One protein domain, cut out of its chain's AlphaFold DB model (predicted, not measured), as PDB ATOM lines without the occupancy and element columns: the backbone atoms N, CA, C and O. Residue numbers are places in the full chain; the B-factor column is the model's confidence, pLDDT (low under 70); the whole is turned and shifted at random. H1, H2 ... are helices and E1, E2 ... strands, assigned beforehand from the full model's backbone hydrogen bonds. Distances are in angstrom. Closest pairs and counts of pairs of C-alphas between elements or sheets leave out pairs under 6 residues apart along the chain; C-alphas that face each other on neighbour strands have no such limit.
ATOM      1  N   THR A  55     -35.534  30.621  12.210       88.38
ATOM      2  CA  THR A  55     -36.106  31.806  11.577       88.38
ATOM      3  C   THR A  55     -37.551  31.493  11.229       88.38
ATOM      4  O   THR A  55     -37.830  30.494  10.567       88.38
ATOM      5  N   VAL A  56     -38.463  32.343  11.690       89.69
ATOM      6  CA  VAL A  56     -39.894  32.227  11.418       89.69
ATOM      7  C   VAL A  56     -40.299  33.407  10.549       89.69
ATOM      8  O   VAL A  56     -40.072  34.557  10.923       89.69
ATOM      9  N   VAL A  57     -40.887  33.120   9.391       91.75
ATOM     10  CA  VAL A  57     -41.498  34.132   8.526       91.75
ATOM     11  C   VAL A  57     -43.004  34.012   8.665       91.75
ATOM     12  O   VAL A  57     -43.566  32.914   8.634       91.75
ATOM     13  N   GLY A  58     -43.658  35.150   8.847       94.12
ATOM     14  CA  GLY A  58     -45.091  35.190   9.043       94.12
ATOM     15  C   GLY A  58     -45.642  36.602   9.074       94.12
ATOM     16  O   GLY A  58     -44.913  37.585   8.925       94.12
ATOM     17  N   SER A  59     -46.949  36.686   9.278       94.88
ATOM     18  CA  SER A  59     -47.687  37.938   9.407       94.88
ATOM     19  C   SER A  59     -48.382  38.014  10.759       94.88
ATOM     20  O   SER A  59     -48.765  37.000  11.339       94.88
ATOM     21  N   LEU A  60     -48.547  39.229  11.280       94.81
ATOM     22  CA  LEU A  60     -49.314  39.437  12.505       94.81
ATOM     23  C   LEU A  60     -50.751  38.945  12.313       94.81
ATOM     24  O   LEU A  60     -51.392  39.223  11.296       94.81
ATOM     25  N   VAL A  61     -51.257  38.229  13.313       94.12
ATOM     26  CA  VAL A  61     -52.674  37.873  13.373       94.12
ATOM     27  C   VAL A  61     -53.487  39.164  13.506       94.12
ATOM     28  O   VAL A  61     -53.094  40.088  14.221       94.12
ATOM     29  N   ASN A  62     -54.615  39.251  12.798       94.62
ATOM     30  CA  ASN A  62     -55.473  40.432  12.866       94.62
ATOM     31  C   ASN A  62     -56.059  40.624  14.282       94.62
ATOM     32  O   ASN A  62     -56.250  39.669  15.036       94.62
ATOM     33  N   SER A  63     -56.351  41.874  14.641       92.44
ATOM     34  CA  SER A  63     -56.821  42.233  15.985       92.44
ATOM     35  C   SER A  63     -58.159  41.591  16.352       92.44
ATOM     36  O   SER A  63     -58.377  41.266  17.516       92.44
ATOM     37  N   ASP A  64     -59.045  41.378  15.377       95.12
ATOM     38  CA  ASP A  64     -60.351  40.760  15.621       95.12
ATOM     39  C   ASP A  64     -60.217  39.297  16.050       95.12
ATOM     40  O   ASP A  64     -60.865  38.876  17.008       95.12
ATOM     41  N   ALA A  65     -59.335  38.539  15.396       93.38
ATOM     42  CA  ALA A  65     -59.024  37.163  15.756       93.38
ATOM     43  C   ALA A  65     -58.309  37.087  17.111       93.38
ATOM     44  O   ALA A  65     -58.613  36.195  17.898       93.38
ATOM     45  N   ILE A  66     -57.422  38.041  17.425       93.12
ATOM     46  CA  ILE A  66     -56.790  38.122  18.754       93.12
ATOM     47  C   ILE A  66     -57.843  38.378  19.839       93.12
ATOM     48  O   ILE A  66     -57.842  37.689  20.853       93.12
ATOM     49  N   ARG A  67     -58.788  39.300  19.620       92.69
ATOM     50  CA  ARG A  67     -59.864  39.582  20.584       92.69
ATOM     51  C   ARG A  67     -60.784  38.378  20.794       92.69
ATOM     52  O   ARG A  67     -61.214  38.104  21.915       92.69
ATOM     53  N   GLN A  68     -61.100  37.652  19.720       94.00
ATOM     54  CA  GLN A  68     -61.859  36.405  19.824       94.00
ATOM     55  C   GLN A  68     -61.082  35.350  20.612       94.00
ATOM     56  O   GLN A  68     -61.664  34.690  21.468       94.00
ATOM     57  N   LEU A  69     -59.781  35.202  20.358       91.62
ATOM     58  CA  LEU A  69     -58.921  34.294  21.111       91.62
ATOM     59  C   LEU A  69     -58.895  34.657  22.600       91.62
ATOM     60  O   LEU A  69     -59.109  33.786  23.434       91.62
ATOM     61  N   GLU A  70     -58.702  35.932  22.933       91.94
ATOM     62  CA  GLU A  70     -58.689  36.427  24.313       91.94
ATOM     63  C   GLU A  70     -60.003  36.126  25.043       91.94
ATOM     64  O   GLU A  70     -59.987  35.665  26.184       91.94
ATOM     65  N   THR A  71     -61.141  36.303  24.363       94.06
ATOM     66  CA  THR A  71     -62.463  35.981  24.919       94.06
ATOM     67  C   THR A  71     -62.571  34.489  25.249       94.06
ATOM     68  O   THR A  71     -62.898  34.141  26.380       94.06
ATOM     69  N   HIS A  72     -62.213  33.605  24.310       92.88
ATOM     70  CA  HIS A  72     -62.261  32.153  24.531       92.88
ATOM     71  C   HIS A  72     -61.284  31.680  25.613       92.88
ATOM     72  O   HIS A  72     -61.603  30.783  26.387       92.88
ATOM     73  N   LEU A  73     -60.082  32.261  25.678       91.00
ATOM     74  CA  LEU A  73     -59.121  31.936  26.732       91.00
ATOM     75  C   LEU A  73     -59.651  32.367  28.103       91.00
ATOM     76  O   LEU A  73     -59.559  31.596  29.054       91.00
ATOM     77  N   THR A  74     -60.288  33.536  28.181       91.00
ATOM     78  CA  THR A  74     -60.913  34.037  29.413       91.00
ATOM     79  C   THR A  74     -62.052  33.128  29.883       91.00
ATOM     80  O   THR A  74     -62.142  32.829  31.070       91.00
ATOM     81  N   GLU A  75     -62.891  32.627  28.971       94.31
ATOM     82  CA  GLU A  75     -63.948  31.649  29.291       94.31
ATOM     83  C   GLU A  75     -63.398  30.334  29.870       94.31
ATOM     84  O   GLU A  75     -64.076  29.665  30.650       94.31
ATOM     85  N   LEU A  76     -62.164  29.973  29.507       91.62
ATOM     86  CA  LEU A  76     -61.461  28.792  30.006       91.62
ATOM     87  C   LEU A  76     -60.617  29.066  31.261       91.62
ATOM     88  O   LEU A  76     -59.900  28.166  31.696       91.62
ATOM     89  N   ASP A  77     -60.690  30.273  31.834       89.19
ATOM     90  CA  ASP A  77     -59.841  30.725  32.947       89.19
ATOM     91  C   ASP A  77     -58.334  30.652  32.612       89.19
ATOM     92  O   ASP A  77     -57.478  30.359  33.448       89.19
ATOM     93  N   ILE A  78     -57.994  30.893  31.340       84.94
ATOM     94  CA  ILE A  78     -56.622  30.916  30.828       84.94
ATOM     95  C   ILE A  78     -56.217  32.363  30.550       84.94
ATOM     96  O   ILE A  78     -56.823  33.064  29.743       84.94
ATOM     97  N   VAL A  79     -55.128  32.800  31.180       84.44
ATOM     98  CA  VAL A  79     -54.572  34.139  30.963       84.44
ATOM     99  C   VAL A  79     -53.824  34.186  29.632       84.44
ATOM    100  O   VAL A  79     -52.877  33.426  29.413       84.44
ATOM    101  N   MET A  80     -54.210  35.117  28.755       83.56
ATOM    102  CA  MET A  80     -53.438  35.400  27.549       83.56
ATOM    103  C   MET A  80     -52.148  36.134  27.924       83.56
ATOM    104  O   MET A  80     -52.161  37.189  28.555       83.56
ATOM    105  N   LEU A  81     -51.012  35.567  27.529       81.44
ATOM    106  CA  LEU A  81     -49.708  36.182  27.749       81.44
ATOM    107  C   LEU A  81     -49.505  37.363  26.787       81.44
ATOM    108  O   LEU A  81     -50.005  37.314  25.661       81.44
ATOM    109  N   PRO A  82     -48.728  38.394  27.173       79.81
ATOM    110  CA  PRO A  82     -48.472  39.578  26.350       79.81
ATOM    111  C   PRO A  82     -47.458  39.283  25.228       79.81
ATOM    112  O   PRO A  82     -46.399  39.899  25.137       79.81
ATOM    113  N   MET A  83     -47.763  38.300  24.384       83.81
ATOM    114  CA  MET A  83     -46.957  37.890  23.236       83.81
ATOM    115  C   MET A  83     -47.674  38.238  21.932       83.81
ATOM    116  O   MET A  83     -48.903  38.257  21.859       83.81
ATOM    117  N   GLN A  84     -46.901  38.503  20.877       86.69
ATOM    118  CA  GLN A  84     -47.467  38.712  19.547       86.69
ATOM    119  C   GLN A  84     -47.882  37.373  18.933       86.69
ATOM    120  O   GLN A  84     -47.085  36.440  18.853       86.69
ATOM    121  N   ASN A  85     -49.125  37.306  18.459       90.69
ATOM    122  CA  ASN A  85     -49.627  36.167  17.703       90.69
ATOM    123  C   ASN A  85     -49.293  36.357  16.219       90.69
ATOM    124  O   ASN A  85     -49.577  37.411  15.642       90.69
ATOM    125  N   VAL A  86     -48.701  35.336  15.598       92.31
ATOM    126  CA  VAL A  86     -48.212  35.387  14.213       92.31
ATOM    127  C   VAL A  86     -48.729  34.179  13.432       92.31
ATOM    128  O   VAL A  86     -48.617  33.043  13.889       92.31
ATOM    129  N   TRP A  87     -49.258  34.420  12.232       93.88
ATOM    130  CA  TRP A  87     -49.498  33.384  11.234       93.88
ATOM    131  C   TRP A  87     -48.184  33.020  10.563       93.88
ATOM    132  O   TRP A  87     -47.615  33.814   9.815       93.88
ATOM    133  N   VAL A  88     -47.703  31.816  10.844       94.56
ATOM    134  CA  VAL A  88     -46.443  31.319  10.300       94.56
ATOM    135  C   VAL A  88     -46.656  30.801   8.882       94.56
ATOM    136  O   VAL A  88     -47.493  29.928   8.658       94.56
ATOM    137  N   SER A  89     -45.879  31.320   7.934       95.19
ATOM    138  CA  SER A  89     -45.848  30.851   6.546       95.19
ATOM    139  C   SER A  89     -44.630  29.978   6.252       95.19
ATOM    140  O   SER A  89     -44.698  29.099   5.399       95.19
ATOM    141  N   GLU A  90     -43.517  30.210   6.951       93.81
ATOM    142  CA  GLU A  90     -42.271  29.471   6.761       93.81
ATOM    143  C   GLU A  90     -41.500  29.355   8.078       93.81
ATOM    144  O   GLU A  90     -41.471  30.284   8.893       93.81
ATOM    145  N   VAL A  91     -40.848  28.208   8.261       90.44
ATOM    146  CA  VAL A  91     -39.901  27.961   9.346       90.44
ATOM    147  C   VAL A  91     -38.619  27.413   8.737       90.44
ATOM    148  O   VAL A  91     -38.645  26.405   8.034       90.44
ATOM    149  N   GLY A  92     -37.499  28.064   9.029       89.56
ATOM    150  CA  GLY A  92     -36.175  27.660   8.569       89.56
ATOM    151  C   GLY A  92     -35.169  27.607   9.711       89.56
ATOM    152  O   GLY A  92     -35.356  28.222  10.763       89.56
ATOM    153  N   HIS A  93     -34.066  26.891   9.506       87.94
ATOM    154  CA  HIS A  93     -32.933  26.964  10.424       87.94
ATOM    155  C   HIS A  93     -32.307  28.358  10.378       87.94
ATOM    156  O   HIS A  93     -32.104  28.922   9.303       87.94
ATOM    157  N   MET A  94     -31.995  28.919  11.547       86.00
ATOM    158  CA  MET A  94     -31.307  30.200  11.609       86.00
ATOM    159  C   MET A  94     -29.816  30.014  11.315       86.00
ATOM    160  O   MET A  94     -29.108  29.346  12.067       86.00
ATOM    161  N   ASP A  95     -29.322  30.665  10.262       87.69
ATOM    162  CA  ASP A  95     -27.889  30.902  10.104       87.69
ATOM    163  C   ASP A  95     -27.487  32.080  11.002       87.69
ATOM    164  O   ASP A  95     -27.655  33.255  10.655       87.69
ATOM    165  N   SER A  96     -26.979  31.750  12.189       84.69
ATOM    166  CA  SER A  96     -26.556  32.730  13.190       84.69
ATOM    167  C   SER A  96     -25.496  33.701  12.665       84.69
ATOM    168  O   SER A  96     -25.502  34.868  13.052       84.69
ATOM    169  N   LEU A  97     -24.600  33.252  11.778       87.75
ATOM    170  CA  LEU A  97     -23.548  34.105  11.229       87.75
ATOM    171  C   LEU A  97     -24.124  35.081  10.203       87.75
ATOM    172  O   LEU A  97     -23.790  36.267  10.235       87.75
ATOM    173  N   ALA A  98     -24.992  34.603   9.309       87.62
ATOM    174  CA  ALA A  98     -25.661  35.462   8.336       87.62
ATOM    175  C   ALA A  98     -26.546  36.515   9.025       87.62
ATOM    176  O   ALA A  98     -26.482  37.691   8.666       87.62
ATOM    177  N   GLN A  99     -27.301  36.123  10.059       85.75
ATOM    178  CA  GLN A  99     -28.093  37.047  10.880       85.75
ATOM    179  C   GLN A  99     -27.214  38.093  11.576       85.75
ATOM    180  O   GLN A  99     -27.478  39.288  11.459       85.75
ATOM    181  N   ALA A 100     -26.130  37.675  12.241       87.75
ATOM    182  CA  ALA A 100     -25.217  38.602  12.910       87.75
ATOM    183  C   ALA A 100     -24.610  39.620  11.929       87.75
ATOM    184  O   ALA A 100     -24.577  40.816  12.220       87.75
ATOM    185  N   LYS A 101     -24.190  39.170  10.738       91.31
ATOM    186  CA  LYS A 101     -23.683  40.057   9.679       91.31
ATOM    187  C   LYS A 101     -24.737  41.057   9.213       91.31
ATOM    188  O   LYS A 101     -24.423  42.236   9.101       91.31
ATOM    189  N   LYS A 102     -25.975  40.607   8.985       89.88
ATOM    190  CA  LYS A 102     -27.086  41.470   8.560       89.88
ATOM    191  C   LYS A 102     -27.376  42.569   9.587       89.88
ATOM    192  O   LYS A 102     -27.567  43.718   9.202       89.88
ATOM    193  N   ILE A 103     -27.371  42.230  10.879       89.81
ATOM    194  CA  ILE A 103     -27.562  43.203  11.967       89.81
ATOM    195  C   ILE A 103     -26.426  44.229  11.971       89.81
ATOM    196  O   ILE A 103     -26.688  45.429  11.982       89.81
ATOM    197  N   LEU A 104     -25.170  43.772  11.925       93.31
ATOM    198  CA  LEU A 104     -24.006  44.664  11.923       93.31
ATOM    199  C   LEU A 104     -24.003  45.602  10.715       93.31
ATOM    200  O   LEU A 104     -23.718  46.786  10.867       93.31
ATOM    201  N   GLN A 105     -24.354  45.091   9.535       91.25
ATOM    202  CA  GLN A 105     -24.441  45.895   8.321       91.25
ATOM    203  C   GLN A 105     -25.512  46.983   8.442       91.25
ATOM    204  O   GLN A 105     -25.218  48.141   8.168       91.25
ATOM    205  N   GLY A 106     -26.704  46.647   8.947       87.06
ATOM    206  CA  GLY A 106     -27.759  47.637   9.172       87.06
ATOM    207  C   GLY A 106     -27.348  48.749  10.141       87.06
ATOM    208  O   GLY A 106     -27.765  49.884   9.959       87.06
ATOM    209  N   ILE A 107     -26.498  48.456  11.131       90.25
ATOM    210  CA  ILE A 107     -25.969  49.465  12.066       90.25
ATOM    211  C   ILE A 107     -24.926  50.367  11.394       90.25
ATOM    212  O   ILE A 107     -24.890  51.557  11.673       90.25
ATOM    213  N   VAL A 108     -24.065  49.813  10.536       81.44
ATOM    214  CA  VAL A 108     -23.012  50.578   9.838       81.44
ATOM    215  C   VAL A 108     -23.585  51.447   8.711       81.44
ATOM    216  O   VAL A 108     -22.998  52.468   8.367       81.44
ATOM    217  N   GLU A 109     -24.715  51.041   8.134       72.88
ATOM    218  CA  GLU A 109     -25.419  51.762   7.065       72.88
ATOM    219  C   GLU A 109     -26.472  52.766   7.586       72.88
ATOM    220  O   GLU A 109     -27.099  53.451   6.775       72.88
ATOM    221  N   SER A 110     -26.663  52.858   8.911       53.97
ATOM    222  CA  SER A 110     -27.542  53.828   9.597       53.97
ATOM    223  C   SER A 110     -26.798  55.101   9.996       53.97
ATOM    224  O   SER A 110     -27.429  56.179   9.939       53.97
TER     225      SER A 110
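Overview. This is residues 55 to 110 of the 110 residues of the protein "CST complex subunit CTC1" of Solanum tuberosum (UniProt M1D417). A thin ribbon of two antiparallel strands, E1 and E2, makes the middle of an open, drawn-out shape, with one helix beyond each of its ends: H1 past the end of E1, H2 past the end of E2. Residues 76 to 85 fold back from H1 to the ribbon, and residues 100 to 110, mostly in H2, stick out free at the other end. The 56 printed residues hold two named strands and two named helices in the order E1, H1, E2, H2, of mixed class. The whole is extended, with a radius of gyration of the C-alphas of 16.8 A, and elongated, spanning 48 by 25 by 18 A.

Along the chain. Strand E2, residues 86 to 93, measures 17.9 A from first to last C-alpha and bends by 77 degrees at residue 89. Strand E1, residues 55 to 60, measures 15.3 A and begins with C-alpha 55 at (-36.106, 31.806, 11.577). Helix H1, residues 63 to 75, measures 18.4 A and ends with C-alpha 75 at (-63.948, 31.649, 29.291). Helix H2, residues 96 to 108, measures 18.5 A and ends with C-alpha 108 at (-23.012, 50.578, 9.838).

Arrangement. E1 and E2 are antiparallel neighbours, with 169 degrees between their directions. The C-alphas of Gly 58 and Val 88 face each other at 4.3 A. N 55 and O 92, 2.8 A apart, and N 87 and O 59, also 2.8 A apart, are within hydrogen-bond range. H1 and H2 are apart, and so are E1 and H2. In H1 and H2 every O i to N i+4 pair is within hydrogen-bond range.

Size, cuts and confidence. The two C-alphas farthest apart, those of Glu 75 and Val 108, are 49.1 A from each other. The printed part has no cut and ends at the chain's last residue, 110. The links E1 to H1 and E2 to H2 are tight, and H1 to E2, with 10 residues, is short. Mean pLDDT of the printed part is 89.1, and residue 110 is under 70.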